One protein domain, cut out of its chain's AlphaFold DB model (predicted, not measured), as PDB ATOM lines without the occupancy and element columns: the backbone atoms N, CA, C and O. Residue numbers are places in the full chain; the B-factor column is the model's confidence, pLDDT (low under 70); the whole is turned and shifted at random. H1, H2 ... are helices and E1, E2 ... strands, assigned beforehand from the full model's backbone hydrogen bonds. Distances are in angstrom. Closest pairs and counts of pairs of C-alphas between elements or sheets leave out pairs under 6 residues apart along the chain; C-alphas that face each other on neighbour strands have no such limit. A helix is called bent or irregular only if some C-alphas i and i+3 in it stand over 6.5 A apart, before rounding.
ATOM      1  N   ALA A   4      45.738  89.902 114.945       46.69
ATOM      2  CA  ALA A   4      44.894  88.843 115.502       46.69
ATOM      3  C   ALA A   4      43.649  88.521 114.646       46.69
ATOM      4  O   ALA A   4      43.174  87.395 114.661       46.69
ATOM      5  N   GLN A   5      43.142  89.480 113.863       50.09
ATOM      6  CA  GLN A   5      41.963  89.295 113.002       50.09
ATOM      7  C   GLN A   5      42.301  88.630 111.656       50.09
ATOM      8  O   GLN A   5      41.402  88.202 110.942       50.09
ATOM      9  N   ILE A   6      43.589  88.552 111.299       49.19
ATOM     10  CA  ILE A   6      44.071  87.848 110.099       49.19
ATOM     11  C   ILE A   6      44.228  86.343 110.376       49.19
ATOM     12  O   ILE A   6      43.968  85.535 109.493       49.19
ATOM     13  N   ALA A   7      44.601  85.970 111.605       47.62
ATOM     14  CA  ALA A   7      44.826  84.577 111.998       47.62
ATOM     15  C   ALA A   7      43.536  83.730 112.016       47.62
ATOM     16  O   ALA A   7      43.578  82.552 111.685       47.62
ATOM     17  N   ASP A   8      42.392  84.342 112.328       48.25
ATOM     18  CA  ASP A   8      41.100  83.653 112.502       48.25
ATOM     19  C   ASP A   8      40.412  83.275 111.167       48.25
ATOM     20  O   ASP A   8      39.523  82.432 111.121       48.25
ATOM     21  N   ILE A   9      40.842  83.861 110.041       52.34
ATOM     22  CA  ILE A   9      40.297  83.569 108.695       52.34
ATOM     23  C   ILE A   9      40.926  82.300 108.080       52.34
ATOM     24  O   ILE A   9      40.412  81.747 107.104       52.34
ATOM     25  N   CYS A  10      42.037  81.825 108.643       51.16
ATOM     26  CA  CYS A  10      42.927  80.868 107.994       51.16
ATOM     27  C   CYS A  10      42.744  79.402 108.428       51.16
ATOM     28  O   CYS A  10      43.120  78.512 107.668       51.16
ATOM     29  N   ASP A  11      42.050  79.125 109.538       53.78
ATOM     30  CA  ASP A  11      42.079  77.842 110.278       53.78
ATOM     31  C   ASP A  11      41.423  76.607 109.593       53.78
ATOM     32  O   ASP A  11      40.994  75.646 110.223       53.78
ATOM     33  N   GLY A  12      41.347  76.580 108.259       55.78
ATOM     34  CA  GLY A  12      40.913  75.406 107.490       55.78
ATOM     35  C   GLY A  12      41.282  75.390 106.002       55.78
ATOM     36  O   GLY A  12      40.955  74.428 105.307       55.78
ATOM     37  N   ARG A  13      41.962  76.420 105.473       54.75
ATOM     38  CA  ARG A  13      42.306  76.550 104.034       54.75
ATOM     39  C   ARG A  13      43.809  76.675 103.752       54.75
ATOM     40  O   ARG A  13      44.215  76.860 102.601       54.75
ATOM     41  N   ASP A  14      44.630  76.530 104.784       59.53
ATOM     42  CA  ASP A  14      46.024  76.976 104.800       59.53
ATOM     43  C   ASP A  14      46.966  76.258 103.842       59.53
ATOM     44  O   ASP A  14      47.803  76.893 103.207       59.53
ATOM     45  N   LYS A  15      46.831  74.942 103.663       58.81
ATOM     46  CA  LYS A  15      47.806  74.201 102.847       58.81
ATOM     47  C   LYS A  15      47.670  74.489 101.356       58.81
ATOM     48  O   LYS A  15      48.678  74.596 100.669       58.81
ATOM     49  N   ALA A  16      46.444  74.640 100.856       66.31
ATOM     50  CA  ALA A  16      46.200  74.888  99.436       66.31
ATOM     51  C   ALA A  16      46.582  76.319  99.032       66.31
ATOM     52  O   ALA A  16      47.162  76.514  97.969       66.31
ATOM     53  N   ILE A  17      46.308  77.308  99.890       68.06
ATOM     54  CA  ILE A  17      46.681  78.706  99.637       68.06
ATOM     55  C   ILE A  17      48.193  78.891  99.780       68.06
ATOM     56  O   ILE A  17      48.797  79.505  98.909       68.06
ATOM     57  N   ALA A  18      48.824  78.320 100.813       67.75
ATOM     58  CA  ALA A  18      50.277  78.387 100.972       67.75
ATOM     59  C   ALA A  18      51.017  77.678  99.825       67.75
ATOM     60  O   ALA A  18      52.006  78.202  99.318       67.75
ATOM     61  N   LEU A  19      50.511  76.525  99.368       70.31
ATOM     62  CA  LEU A  19      51.054  75.830  98.200       70.31
ATOM     63  C   LEU A  19      50.861  76.654  96.921       70.31
ATOM     64  O   LEU A  19      51.785  76.757  96.123       70.31
ATOM     65  N   TRP A  20      49.694  77.274  96.735       74.69
ATOM     66  CA  TRP A  20      49.429  78.121  95.571       74.69
ATOM     67  C   TRP A  20      50.301  79.381  95.560       74.69
ATOM     68  O   TRP A  20      50.876  79.693  94.525       74.69
ATOM     69  N   LEU A  21      50.472  80.056  96.702       73.12
ATOM     70  CA  LEU A  21      51.370  81.211  96.838       73.12
ATOM     71  C   LEU A  21      52.835  80.815  96.629       73.12
ATOM     72  O   LEU A  21      53.541  81.497  95.902       73.12
ATOM     73  N   SER A  22      53.280  79.676  97.168       75.31
ATOM     74  CA  SER A  22      54.633  79.154  96.927       75.31
ATOM     75  C   SER A  22      54.873  78.830  95.449       75.31
ATOM     76  O   SER A  22      55.926  79.169  94.903       75.31
ATOM     77  N   LEU A  23      53.897  78.210  94.779       75.06
ATOM     78  CA  LEU A  23      53.961  77.930  93.345       75.06
ATOM     79  C   LEU A  23      53.911  79.219  92.515       75.06
ATOM     80  O   LEU A  23      54.628  79.309  91.524       75.06
ATOM     81  N   TYR A  24      53.124  80.217  92.924       73.88
ATOM     82  CA  TYR A  24      53.052  81.539  92.301       73.88
ATOM     83  C   TYR A  24      54.376  82.303  92.445       73.88
ATOM     84  O   TYR A  24      54.935  82.734  91.440       73.88
ATOM     85  N   ASP A  25      54.937  82.389  93.652       71.56
ATOM     86  CA  ASP A  25      56.232  83.028  93.911       71.56
ATOM     87  C   ASP A  25      57.356  82.340  93.128       71.56
ATOM     88  O   ASP A  25      58.166  83.008  92.492       71.56
ATOM     89  N   THR A  26      57.368  81.004  93.081       66.38
ATOM     90  CA  THR A  26      58.358  80.237  92.304       66.38
ATOM     91  C   THR A  26      58.171  80.435  90.795       66.38
ATOM     92  O   THR A  26      59.145  80.601  90.057       66.38
ATOM     93  N   TYR A  27      56.925  80.463  90.315       68.31
ATOM     94  CA  TYR A  27      56.592  80.707  88.910       68.31
ATOM     95  C   TYR A  27      56.991  82.121  88.461       68.31
ATOM     96  O   TYR A  27      57.548  82.285  87.375       68.31
ATOM     97  N   HIS A  28      56.763  83.136  89.296       65.00
ATOM     98  CA  HIS A  28      57.132  84.520  88.999       65.00
ATOM     99  C   HIS A  28      58.626  84.797  89.179       65.00
ATOM    100  O   HIS A  28      59.191  85.550  88.386       65.00
ATOM    101  N   ALA A  29      59.285  84.160  90.149       64.88
ATOM    102  CA  ALA A  29      60.729  84.278  90.334       64.88
ATOM    103  C   ALA A  29      61.504  83.717  89.133       64.88
ATOM    104  O   ALA A  29      62.459  84.334  88.672       64.88
ATOM    105  N   THR A  30      61.064  82.581  88.584       63.16
ATOM    106  CA  THR A  30      61.811  81.858  87.541       63.16
ATOM    107  C   THR A  30      61.511  82.320  86.114       63.16
ATOM    108  O   THR A  30      62.407  82.303  85.271       63.16
ATOM    109  N   ARG A  31      60.284  82.768  85.803       65.00
ATOM    110  CA  ARG A  31      59.923  83.159  84.422       65.00
ATOM    111  C   ARG A  31      60.579  84.441  83.933       65.00
ATOM    112  O   ARG A  31      60.747  84.591  82.727       65.00
ATOM    113  N   ASP A  32      60.928  85.340  84.844       72.75
ATOM    114  CA  ASP A  32      61.469  86.656  84.497       72.75
ATOM    115  C   ASP A  32      62.983  86.762  84.752       72.75
ATOM    116  O   ASP A  32      63.642  87.687  84.289       72.75
ATOM    117  N   GLU A  33      63.576  85.787  85.450       83.00
ATOM    118  CA  GLU A  33      65.021  85.756  85.684       83.00
ATOM    119  C   GLU A  33      65.794  85.555  84.378       83.00
ATOM    120  O   GLU A  33      66.705  86.325  84.085       83.00
ATOM    121  N   ALA A  34      65.391  84.585  83.552       84.88
ATOM    122  CA  ALA A  34      66.039  84.343  82.264       84.88
ATOM    123  C   ALA A  34      65.946  85.564  81.330       84.88
ATOM    124  O   ALA A  34      66.929  85.914  80.680       84.88
ATOM    125  N   ALA A  35      64.794  86.242  81.302       87.06
ATOM    126  CA  ALA A  35      64.594  87.449  80.503       87.06
ATOM    127  C   ALA A  35      65.448  88.622  81.014       87.06
ATOM    128  O   ALA A  35      66.138  89.267  80.228       87.06
ATOM    129  N   ARG A  36      65.487  88.844  82.334       87.31
ATOM    130  CA  ARG A  36      66.325  89.875  82.966       87.31
ATOM    131  C   ARG A  36      67.817  89.626  82.743       87.31
ATOM    132  O   ARG A  36      68.571  90.572  82.521       87.31
ATOM    133  N   LEU A  37      68.256  88.372  82.828       92.56
ATOM    134  CA  LEU A  37      69.645  87.999  82.562       92.56
ATOM    135  C   LEU A  37      69.999  88.213  81.088       92.56
ATOM    136  O   LEU A  37      71.059  88.771  80.808       92.56
ATOM    137  N   ALA A  38      69.101  87.857  80.165       93.56
ATOM    138  CA  ALA A  38      69.286  88.118  78.741       93.56
ATOM    139  C   ALA A  38      69.407  89.625  78.449       93.56
ATOM    140  O   ALA A  38      70.359  90.045  77.793       93.56
ATOM    141  N   GLU A  39      68.523  90.456  79.010       93.62
ATOM    142  CA  GLU A  39      68.596  91.918  78.876       93.62
ATOM    143  C   GLU A  39      69.913  92.478  79.447       93.62
ATOM    144  O   GLU A  39      70.576  93.321  78.835       93.62
ATOM    145  N   LEU A  40      70.349  91.977  80.608       94.88
ATOM    146  CA  LEU A  40      71.614  92.385  81.213       94.88
ATOM    147  C   LEU A  40      72.814  92.026  80.325       94.88
ATOM    148  O   LEU A  40      73.751  92.822  80.204       94.88
ATOM    149  N   ASP A  41      72.794  90.851  79.702       96.56
ATOM    150  CA  ASP A  41      73.851  90.399  78.801       96.56
ATOM    151  C   ASP A  41      73.867  91.179  77.480       96.56
ATOM    152  O   ASP A  41      74.948  91.507  76.978       96.56
ATOM    153  N   GLU A  42      72.712  91.601  76.964       96.31
ATOM    154  CA  GLU A  42      72.631  92.531  75.833       96.31
ATOM    155  C   GLU A  42      73.266  93.886  76.170       96.31
ATOM    156  O   GLU A  42      74.098  94.404  75.414       96.31
ATOM    157  N   VAL A  43      72.948  94.450  77.342       95.44
ATOM    158  CA  VAL A  43      73.543  95.713  77.799       95.44
ATOM    159  C   VAL A  43      75.057  95.572  77.973       95.44
ATOM    160  O   VAL A  43      75.809  96.450  77.536       95.44
ATOM    161  N   ARG A  44      75.526  94.467  78.566       96.75
ATOM    162  CA  ARG A  44      76.960  94.164  78.711       96.75
ATOM    163  C   ARG A  44      77.653  94.076  77.356       96.75
ATOM    164  O   ARG A  44      78.697  94.704  77.178       96.75
ATOM    165  N   THR A  45      77.057  93.360  76.407       97.06
ATOM    166  CA  THR A  45      77.585  93.192  75.047       97.06
ATOM    167  C   THR A  45      77.674  94.532  74.324       97.06
ATOM    168  O   THR A  45      78.709  94.856  73.742       97.06
ATOM    169  N   ARG A  46      76.640  95.374  74.435       97.31
ATOM    170  CA  ARG A  46      76.638  96.726  73.858       97.31
ATOM    171  C   ARG A  46      77.747  97.601  74.442       97.31
ATOM    172  O   ARG A  46      78.426  98.304  73.695       97.31
ATOM    173  N   ILE A  47      77.945  97.569  75.762       97.88
ATOM    174  CA  ILE A  47      79.015  98.331  76.422       97.88
ATOM    175  C   ILE A  47      80.389  97.834  75.966       97.88
ATOM    176  O   ILE A  47      81.246  98.659  75.651       97.88
ATOM    177  N   ASP A  48      80.607  96.519  75.909       98.06
ATOM    178  CA  ASP A  48      81.886  95.951  75.468       98.06
ATOM    179  C   ASP A  48      82.186  96.333  74.012       98.06
ATOM    180  O   ASP A  48      83.282  96.809  73.723       98.06
ATOM    181  N   ALA A  49      81.184  96.297  73.126       98.00
ATOM    182  CA  ALA A  49      81.325  96.757  71.746       98.00
ATOM    183  C   ALA A  49      81.771  98.230  71.652       98.00
ATOM    184  O   ALA A  49      82.644  98.560  70.851       98.00
ATOM    185  N   MET A  50      81.230  99.121  72.494       98.25
ATOM    186  CA  MET A  50      81.665 100.526  72.521       98.25
ATOM    187  C   MET A  50      83.109 100.662  73.021       98.25
ATOM    188  O   MET A  50      83.863 101.493  72.514       98.25
ATOM    189  N   ARG A  51      83.517  99.828  73.989       98.19
ATOM    190  CA  ARG A  51      84.898  99.795  74.493       98.19
ATOM    191  C   ARG A  51      85.876  99.334  73.424       98.19
ATOM    192  O   ARG A  51      86.882 100.009  73.223       98.19
ATOM    193  N   GLN A  52      85.580  98.228  72.738       98.31
ATOM    194  CA  GLN A  52      86.434  97.726  71.661       98.31
ATOM    195  C   GLN A  52      86.502  98.722  70.504       98.31
ATOM    196  O   GLN A  52      87.582  98.981  69.981       98.31
ATOM    197  N   GLY A  53      85.373  99.349  70.162       97.81
ATOM    198  CA  GLY A  53      85.327 100.384  69.138       97.81
ATOM    199  C   GLY A  53      86.248 101.565  69.453       97.81
ATOM    200  O   GLY A  53      87.034 101.952  68.601       97.81
ATOM    201  N   LEU A  54      86.231 102.098  70.682       97.06
ATOM    202  CA  LEU A  54      87.173 103.161  71.069       97.06
ATOM    203  C   LEU A  54      88.626 102.689  71.105       97.06
ATOM    204  O   LEU A  54      89.510 103.408  70.648       97.06
ATOM    205  N   ALA A  55      88.870 101.490  71.633       97.75
ATOM    206  CA  ALA A  55      90.212 100.931  71.741       97.75
ATOM    207  C   ALA A  55      90.882 100.726  70.372       97.75
ATOM    208  O   ALA A  55      92.104 100.799  70.278       97.75
ATOM    209  N   ALA A  56      90.087 100.488  69.326       97.88
ATOM    210  CA  ALA A  56      90.561 100.321  67.957       97.88
ATOM    211  C   ALA A  56      90.836 101.647  67.222       97.88
ATOM    212  O   ALA A  56      91.536 101.636  66.214       97.88
ATOM    213  N   LEU A  57      90.285 102.773  67.691       97.19
ATOM    214  CA  LEU A  57      90.366 104.061  66.991       97.19
ATOM    215  C   LEU A  57      91.632 104.861  67.315       97.19
ATOM    216  O   LEU A  57      92.099 105.612  66.464       97.19
ATOM    217  N   ASP A  58      92.185 104.717  68.521       95.25
ATOM    218  CA  ASP A  58      93.403 105.418  68.938       95.25
ATOM    219  C   ASP A  58      94.239 104.531  69.884       95.25
ATOM    220  O   ASP A  58      93.711 104.053  70.896       95.25
ATOM    221  N   PRO A  59      95.548 104.324  69.624       95.31
ATOM    222  CA  PRO A  59      96.432 103.563  70.509       95.31
ATOM    223  C   PRO A  59      96.448 104.050  71.965       95.31
ATOM    224  O   PRO A  59      96.567 103.240  72.887       95.31
ATOM    225  N   ALA A  60      96.293 105.353  72.203       95.69
ATOM    226  CA  ALA A  60      96.220 105.925  73.544       95.69
ATOM    227  C   ALA A  60      94.910 105.570  74.268       95.69
ATOM    228  O   ALA A  60      94.862 105.621  75.495       95.69
ATOM    229  N   LEU A  61      93.870 105.153  73.538       96.75
ATOM    230  CA  LEU A  61      92.598 104.663  74.076       96.75
ATOM    231  C   LEU A  61      92.534 103.129  74.163       96.75
ATOM    232  O   LEU A  61      91.582 102.588  74.727       96.75
ATOM    233  N   ALA A  62      93.557 102.406  73.692       97.31
ATOM    234  CA  ALA A  62      93.570 100.941  73.647       97.31
ATOM    235  C   ALA A  62      93.342 100.274  75.019       97.31
ATOM    236  O   ALA A  62      92.826  99.158  75.113       97.31
ATOM    237  N   PHE A  63      93.698 100.950  76.118       97.12
ATOM    238  CA  PHE A  63      93.465 100.443  77.473       97.12
ATOM    239  C   PHE A  63      91.971 100.307  77.822       97.12
ATOM    240  O   PHE A  63      91.619  99.454  78.641       97.12
ATOM    241  N   ILE A  64      91.090 101.096  77.196       97.81
ATOM    242  CA  ILE A  64      89.642 101.107  77.463       97.81
ATOM    243  C   ILE A  64      89.011  99.751  77.135       97.81
ATOM    244  O   ILE A  64      88.105  99.315  77.853       97.81
ATOM    245  N   GLY A  65      89.528  99.064  76.110       97.44
ATOM    246  CA  GLY A  65      89.077  97.737  75.684       97.44
ATOM    247  C   GLY A  65      89.335  96.629  76.711       97.44
ATOM    248  O   GLY A  65      88.661  95.603  76.684       97.44
ATOM    249  N   ARG A  66      90.271  96.834  77.651       96.88
ATOM    250  CA  ARG A  66      90.573  95.876  78.735       96.88
ATOM    251  C   ARG A  66      89.807  96.158  80.026       96.88
ATOM    252  O   ARG A  66      89.723  95.297  80.897       96.88
ATOM    253  N   GLN A  67      89.272  97.365  80.175       97.50
ATOM    254  CA  GLN A  67      88.517  97.768  81.358       97.50
ATOM    255  C   GLN A  67      87.077  97.242  81.315       97.50
ATOM    256  O   GLN A  67      86.544  96.908  80.258       97.50
ATOM    257  N   LYS A  68      86.418  97.215  82.477       96.00
ATOM    258  CA  LYS A  68      85.027  96.770  82.629       96.00
ATOM    259  C   LYS A  68      84.175  97.828  83.333       96.00
ATOM    260  O   LYS A  68      84.688  98.777  83.919       96.00
ATOM    261  N   GLY A  69      82.856  97.663  83.242       95.25
ATOM    262  CA  GLY A  69      81.864  98.581  83.807       95.25
ATOM    263  C   GLY A  69      81.393  99.654  82.823       95.25
ATOM    264  O   GLY A  69      81.695  99.605  81.632       95.25
ATOM    265  N   MET A  70      80.648 100.639  83.323       97.12
ATOM    266  CA  MET A  70      80.022 101.682  82.492       97.12
ATOM    267  C   MET A  70      80.922 102.890  82.217       97.12
ATOM    268  O   MET A  70      80.618 103.674  81.326       97.12
ATOM    269  N   PHE A  71      82.017 103.056  82.960       98.00
ATOM    270  CA  PHE A  71      82.836 104.267  82.912       98.00
ATOM    271  C   PHE A  71      84.279 103.977  82.511       98.00
ATOM    272  O   PHE A  71      84.787 102.871  82.703       98.00
ATOM    273  N   SER A  72      84.933 104.991  81.962       97.81
ATOM    274  CA  SER A  72      86.378 105.038  81.760       97.81
ATOM    275  C   SER A  72      86.869 106.447  82.070       97.81
ATOM    276  O   SER A  72      86.090 107.395  81.972       97.81
ATOM    277  N   THR A  73      88.135 106.591  82.442       97.62
ATOM    278  CA  THR A  73      88.769 107.897  82.636       97.62
ATOM    279  C   THR A  73      89.775 108.107  81.522       97.62
ATOM    280  O   THR A  73      90.703 107.313  81.373       97.62
ATOM    281  N   LEU A  74      89.567 109.153  80.728       96.62
ATOM    282  CA  LEU A  74      90.505 109.554  79.690       96.62
ATOM    283  C   LEU A  74      91.736 110.206  80.337       96.62
ATOM    284  O   LEU A  74      91.581 110.928  81.324       96.62
ATOM    285  N   PRO A  75      92.948 109.978  79.803       95.38
ATOM    286  CA  PRO A  75      94.175 110.576  80.321       95.38
ATOM    287  C   PRO A  75      94.290 112.044  79.874       95.38
ATOM    288  O   PRO A  75      95.163 112.390  79.088       95.38
ATOM    289  N   LEU A  76      93.365 112.888  80.339       96.50
ATOM    290  CA  LEU A  76      93.270 114.305  79.989       96.50
ATOM    291  C   LEU A  76      93.485 115.185  81.222       96.50
ATOM    292  O   LEU A  76      92.943 114.916  82.295       96.50
ATOM    293  N   ALA A  77      94.239 116.267  81.049       96.81
ATOM    294  CA  ALA A  77      94.343 117.343  82.026       96.81
ATOM    295  C   ALA A  77      93.053 118.195  82.057       96.81
ATOM    296  O   ALA A  77      92.301 118.209  81.077       96.81
ATOM    297  N   PRO A  78      92.790 118.957  83.138       96.25
ATOM    298  CA  PRO A  78      91.586 119.787  83.251       96.25
ATOM    299  C   PRO A  78      91.373 120.765  82.082       96.25
ATOM    300  O   PRO A  78      90.244 120.919  81.616       96.25
ATOM    301  N   ASP A  79      92.445 121.367  81.563       97.31
ATOM    302  CA  ASP A  79      92.366 122.286  80.419       97.31
ATOM    303  C   ASP A  79      91.981 121.562  79.122       97.31
ATOM    304  O   ASP A  79      91.200 122.078  78.326       97.31
ATOM    305  N   GLN A  80      92.434 120.318  78.942       97.88
ATOM    306  CA  GLN A  80      92.049 119.486  77.799       97.88
ATOM    307  C   GLN A  80      90.590 119.031  77.912       97.88
ATOM    308  O   GLN A  80      89.865 119.015  76.923       97.88
ATOM    309  N   VAL A  81      90.108 118.727  79.124       97.56
ATOM    310  CA  VAL A  81      88.679 118.458  79.367       97.56
ATOM    311  C   VAL A  81      87.825 119.684  79.030       97.56
ATOM    312  O   VAL A  81      86.736 119.550  78.468       97.56
ATOM    313  N   LYS A  82      88.316 120.887  79.340       97.62
ATOM    314  CA  LYS A  82      87.661 122.138  78.958       97.62
ATOM    315  C   LYS A  82      87.624 122.312  77.432       97.62
ATOM    316  O   LYS A  82      86.550 122.607  76.912       97.62
ATOM    317  N   ALA A  83      88.725 122.045  76.730       97.94
ATOM    318  CA  ALA A  83      88.789 122.088  75.264       97.94
ATOM    319  C   ALA A  83      87.830 121.079  74.603       97.94
ATOM    320  O   ALA A  83      87.072 121.437  73.706       97.94
ATOM    321  N   MET A  84      87.739 119.844  75.124       98.00
ATOM    322  CA  MET A  84      86.750 118.852  74.661       98.00
ATOM    323  C   MET A  84      85.318 119.403  74.687       98.00
ATOM    324  O   MET A  84      84.521 119.133  73.786       98.00
ATOM    325  N   ARG A  85      84.983 120.182  75.719       97.31
ATOM    326  CA  ARG A  85      83.664 120.796  75.870       97.31
ATOM    327  C   ARG A  85      83.467 121.978  74.926       97.31
ATOM    328  O   ARG A  85      82.406 122.076  74.319       97.31
ATOM    329  N   GLU A  86      84.429 122.890  74.869       97.81
ATOM    330  CA  GLU A  86      84.283 124.181  74.185       97.81
ATOM    331  C   GLU A  86      84.429 124.051  72.667       97.81
ATOM    332  O   GLU A  86      83.606 124.598  71.936       97.81
ATOM    333  N   ASP A  87      85.380 123.241  72.202       97.94
ATOM    334  CA  ASP A  87      85.728 123.152  70.780       97.94
ATOM    335  C   ASP A  87      85.007 121.998  70.068       97.94
ATOM    336  O   ASP A  87      84.774 122.039  68.859       97.94
ATOM    337  N   HIS A  88      84.623 120.960  70.820       97.44
ATOM    338  CA  HIS A  88      84.047 119.732  70.263       97.44
ATOM    339  C   HIS A  88      82.649 119.390  70.803       97.44
ATOM    340  O   HIS A  88      82.057 118.402  70.365       97.44
ATOM    341  N   ALA A  89      82.104 120.186  71.733       97.19
ATOM    342  CA  ALA A  89      80.815 119.938  72.388       97.19
ATOM    343  C   ALA A  89      80.715 118.557  73.077       97.19
ATOM    344  O   ALA A  89      79.639 117.957  73.167       97.19
ATOM    345  N   ILE A  90      81.839 118.039  73.588       96.81
ATOM    346  CA  ILE A  90      81.913 116.759  74.297       96.81
ATOM    347  C   ILE A  90      81.996 117.006  75.801       96.81
ATOM    348  O   ILE A  90      82.998 117.480  76.333       96.81
ATOM    349  N   TYR A  91      80.932 116.627  76.506       95.69
ATOM    350  CA  TYR A  91      80.799 116.834  77.946       95.69
ATOM    351  C   TYR A  91      81.198 115.579  78.726       95.69
ATOM    352  O   TYR A  91      80.740 114.472  78.441       95.69
ATOM    353  N   MET A  92      82.026 115.764  79.753       96.38
ATOM    354  CA  MET A  92      82.487 114.709  80.658       96.38
ATOM    355  C   MET A  92      82.723 115.264  82.066       96.38
ATOM    356  O   MET A  92      82.635 116.473  82.287       96.38
ATOM    357  N   ALA A  93      83.006 114.391  83.037       96.44
ATOM    358  CA  ALA A  93      83.404 114.856  84.364       96.44
ATOM    359  C   ALA A  93      84.741 115.612  84.286       96.44
ATOM    360  O   ALA A  93      85.595 115.254  83.479       96.44
ATOM    361  N   GLY A  94      84.968 116.586  85.176       93.56
ATOM    362  CA  GLY A  94      86.219 117.364  85.212       93.56
ATOM    363  C   GLY A  94      87.494 116.526  85.385       93.56
ATOM    364  O   GLY A  94      88.580 116.991  85.069       93.56
ATOM    365  N   SER A  95      87.365 115.275  85.838       94.06
ATOM    366  CA  SER A  95      88.452 114.295  85.922       94.06
ATOM    367  C   SER A  95      88.763 113.561  84.610       94.06
ATOM    368  O   SER A  95      89.586 112.653  84.620       94.06
ATOM    369  N   GLY A  96      88.057 113.852  83.513       95.69
ATOM    370  CA  GLY A  96      88.138 113.090  82.262       95.69
ATOM    371  C   GLY A  96      87.298 111.804  82.257       95.69
ATOM    372  O   GLY A  96      87.402 110.993  81.334       95.69
ATOM    373  N   ARG A  97      86.462 111.569  83.283       97.75
ATOM    374  CA  ARG A  97      85.600 110.375  83.360       97.75
ATOM    375  C   ARG A  97      84.413 110.473  82.396       97.75
ATOM    376  O   ARG A  97      83.589 111.380  82.523       97.75
ATOM    377  N   ILE A  98      84.282 109.487  81.509       97.56
ATOM    378  CA  ILE A  98      83.222 109.359  80.497       97.56
ATOM    379  C   ILE A  98      82.290 108.171  80.772       97.56
ATOM    380  O   ILE A  98      82.711 107.154  81.325       97.56
ATOM    381  N   ASN A  99      81.026 108.290  80.354       97.56
ATOM    382  CA  ASN A  99      80.044 107.201  80.373       97.56
ATOM    383  C   ASN A  99      80.059 106.452  79.031       97.56
ATOM    384  O   ASN A  99      79.563 106.961  78.029       97.56
ATOM    385  N   ILE A 100      80.583 105.229  79.032       97.81
ATOM    386  CA  ILE A 100      80.645 104.352  77.860       97.81
ATOM    387  C   ILE A 100      79.255 103.833  77.472       97.81
ATOM    388  O   ILE A 100      78.948 103.715  76.290       97.81
ATOM    389  N   ALA A 101      78.383 103.565  78.449       95.94
ATOM    390  CA  ALA A 101      77.039 103.043  78.193       95.94
ATOM    391  C   ALA A 101      76.120 104.050  77.472       95.94
ATOM    392  O   ALA A 101      75.144 103.645  76.832       95.94
ATOM    393  N   GLY A 102      76.434 105.347  77.568       93.69
ATOM    394  CA  GLY A 102      75.750 106.433  76.859       93.69
ATOM    395  C   GLY A 102      76.279 106.712  75.447       93.69
ATOM    396  O   GLY A 102      75.748 107.588  74.760       93.69
ATOM    397  N   LEU A 103      77.325 106.005  75.006       95.75
ATOM    398  CA  LEU A 103      77.864 106.142  73.656       95.75
ATOM    399  C   LEU A 103      77.035 105.360  72.637       95.75
ATOM    400  O   LEU A 103      76.337 104.394  72.950       95.75
ATOM    401  N   THR A 104      77.150 105.795  71.388       96.31
ATOM    402  CA  THR A 104      76.628 105.101  70.214       96.31
ATOM    403  C   THR A 104      77.767 104.893  69.218       96.31
ATOM    404  O   THR A 104      78.717 105.682  69.234       96.31
ATOM    405  N   PRO A 105      77.681 103.899  68.314       96.56
ATOM    406  CA  PRO A 105      78.710 103.667  67.296       96.56
ATOM    407  C   PRO A 105      79.076 104.933  66.508       96.56
ATOM    408  O   PRO A 105      80.250 105.228  66.304       96.56
ATOM    409  N   ALA A 106      78.071 105.743  66.157       97.06
ATOM    410  CA  ALA A 106      78.247 106.995  65.423       97.06
ATOM    411  C   ALA A 106      79.049 108.069  66.188       97.06
ATOM    412  O   ALA A 106      79.611 108.967  65.569       97.06
ATOM    413  N   LYS A 107      79.112 107.992  67.523       96.38
ATOM    414  CA  LYS A 107      79.848 108.947  68.366       96.38
ATOM    415  C   LYS A 107      81.298 108.537  68.629       96.38
ATOM    416  O   LYS A 107      82.061 109.370  69.108       96.38
ATOM    417  N   LEU A 108      81.694 107.297  68.320       97.06
ATOM    418  CA  LEU A 108      83.037 106.802  68.649       97.06
ATOM    419  C   LEU A 108      84.127 107.531  67.857       97.06
ATOM    420  O   LEU A 108      85.071 108.038  68.456       97.06
ATOM    421  N   ALA A 109      83.973 107.637  66.534       97.19
ATOM    422  CA  ALA A 109      84.948 108.324  65.687       97.19
ATOM    423  C   ALA A 109      85.069 109.829  66.012       97.19
ATOM    424  O   ALA A 109      86.195 110.282  66.210       97.19
ATOM    425  N   PRO A 110      83.969 110.598  66.177       97.38
ATOM    426  CA  PRO A 110      84.054 111.984  66.644       97.38
ATOM    427  C   PRO A 110      84.743 112.135  68.005       97.38
ATOM    428  O   PRO A 110      85.555 113.040  68.177       97.38
ATOM    429  N   LEU A 111      84.457 111.243  68.963       97.38
ATOM    430  CA  LEU A 111      85.085 111.279  70.287       97.38
ATOM    431  C   LEU A 111      86.596 111.037  70.206       97.38
ATOM    432  O   LEU A 111      87.355 111.773  70.827       97.38
ATOM    433  N   ALA A 112      87.023 110.022  69.451       97.62
ATOM    434  CA  ALA A 112      88.439 109.709  69.273       97.62
ATOM    435  C   ALA A 112      89.181 110.835  68.537       97.62
ATOM    436  O   ALA A 112      90.274 111.213  68.944       97.62
ATOM    437  N   ALA A 113      88.562 111.423  67.508       97.81
ATOM    438  CA  ALA A 113      89.137 112.547  66.774       97.81
ATOM    439  C   ALA A 113      89.305 113.795  67.658       97.81
ATOM    440  O   ALA A 113      90.369 114.407  67.653       97.81
ATOM    441  N   ALA A 114      88.287 114.142  68.451       97.81
ATOM    442  CA  ALA A 114      88.369 115.242  69.410       97.81
ATOM    443  C   ALA A 114      89.439 114.981  70.481       97.81
ATOM    444  O   ALA A 114      90.260 115.849  70.755       97.81
ATOM    445  N   PHE A 115      89.487 113.760  71.029       97.38
ATOM    446  CA  PHE A 115      90.524 113.354  71.978       97.38
ATOM    447  C   PHE A 115      91.932 113.529  71.390       97.38
ATOM    448  O   PHE A 115      92.801 114.082  72.056       97.38
ATOM    449  N   ALA A 116      92.151 113.112  70.142       97.12
ATOM    450  CA  ALA A 116      93.435 113.267  69.468       97.12
ATOM    451  C   ALA A 116      93.796 114.735  69.183       97.12
ATOM    452  O   ALA A 116      94.978 115.068  69.177       97.12
ATOM    453  N   ALA A 117      92.802 115.602  68.959       97.50
ATOM    454  CA  ALA A 117      93.000 117.022  68.671       97.50
ATOM    455  C   ALA A 117      93.395 117.850  69.906       97.50
ATOM    456  O   ALA A 117      94.131 118.824  69.767       97.50
ATOM    457  N   VAL A 118      92.919 117.472  71.098       95.81
ATOM    458  CA  VAL A 118      93.212 118.190  72.355       95.81
ATOM    459  C   VAL A 118      94.374 117.591  73.154       95.81
ATOM    460  O   VAL A 118      94.740 118.142  74.196       95.81
ATOM    461  N   ARG A 119      94.891 116.432  72.727       83.06
ATOM    462  CA  ARG A 119      95.959 115.693  73.412       83.06
ATOM    463  C   ARG A 119      97.311 116.387  73.311       83.06
ATOM    464  O   ARG A 119      97.698 116.770  72.189       83.06
TER     465      ARG A 119
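What this domain is: This is residues 4 to 119 of the 119 residues of the protein "Aminotran_1_2 domain-containing protein" of Sphingopyxis sp. MG (UniProt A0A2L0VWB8). A very long helix, H2, runs nearly straight and ends in a small compact head; its first part, with the short H1 beyond it, sticks out as a bare arm, residues 4 to 42. In the head, H3 folds back along the end of H2b, H5 packs on that same end, H4 packs on the last part of H5, and the short strands E1 and E2 pair as a ribbon. The printed part has 116 residues, with five named helices and two named strands in the order H1, H2, H3, E1, H4, E2, H5; the sheet is E1 - E2, antiparallel, and the class is mostly helix. The whole is extended, a rod of 77 by 29 by 21 A with a radius of gyration of the C-alphas of 24.9 A.

How they stand to each other: H1, residues 4 to 7, touches no helix. H2, residues 14 to 57, was assigned as one helix by its hydrogen bonds but is bent: C-alphas 31 and 34 are 6.6 A apart, and its arms H2a, residues 14 to 31, and H2b, residues 34 to 57, stand at a shallow tilt of 20 degrees. H2a touches no helix. H3, residues 59 to 66, forms a helical hairpin with H2b, opposite ways at a shallow tilt of 18 degrees; they touch, H2b with residues 48 to 56 alone, and their closest C-alphas, of Ala 55 and Ala 62, are 3.9 A apart. E1, residues 71 to 73, and E2, residues 97 to 99, are antiparallel neighbours at 153 degrees, with N 72 and O 98 at 3.2 A and N 98 and O 72 at 2.8 A, within hydrogen-bond range. H5, residues 105 to 118, touches H2b at its residues 50 to 57 alone, the same way at a steep tilt of 37 degrees, only just past shallow; the closest C-alphas, of Leu 54 and Leu 108, are 6.0 A apart. H4, residues 78 to 88, touches residues 114 to 118 of H5 alone, opposite ways at a steep tilt of 55 degrees, with the C-alphas of Gln 80 and Val 118 closest at 5.7 A. H3 and H5 are near each other. Every O i to N i+4 pair is within hydrogen-bond range in H2a, H2b and H4, against 8 of 10 in H5 and 0 of 4 in H3, where 4 of 5 O i to N i+3 pairs are; H1 is too short for an O i to N i+4 pair.

Where its parts are: H1 begins at C-alpha 4, (44.894, 88.843, 115.502). H2a is 25.4 A long and H2b 34.8 A, ending at C-alpha 57, (90.366, 104.061, 66.991). H4 is 15.0 A long, and H5, 21.1 A, ends at C-alpha 118, (93.212, 118.190, 72.355). H3 is irregular, with C-alphas 60 and 63 at 7.3 A, and H5 only just so, with C-alphas 106 and 109 at 6.8 A.

The domain as a whole: The two C-alphas farthest apart, of Gly 12 and Ala 117, are 77.1 A apart. Without the free residues 4 to 42, the body spans 32 by 20 by 19 A. The printed part has no cut and no long link. The mean pLDDT of the printed part is 87.7, and residues 4 to 18 and 26 to 31 are under 70.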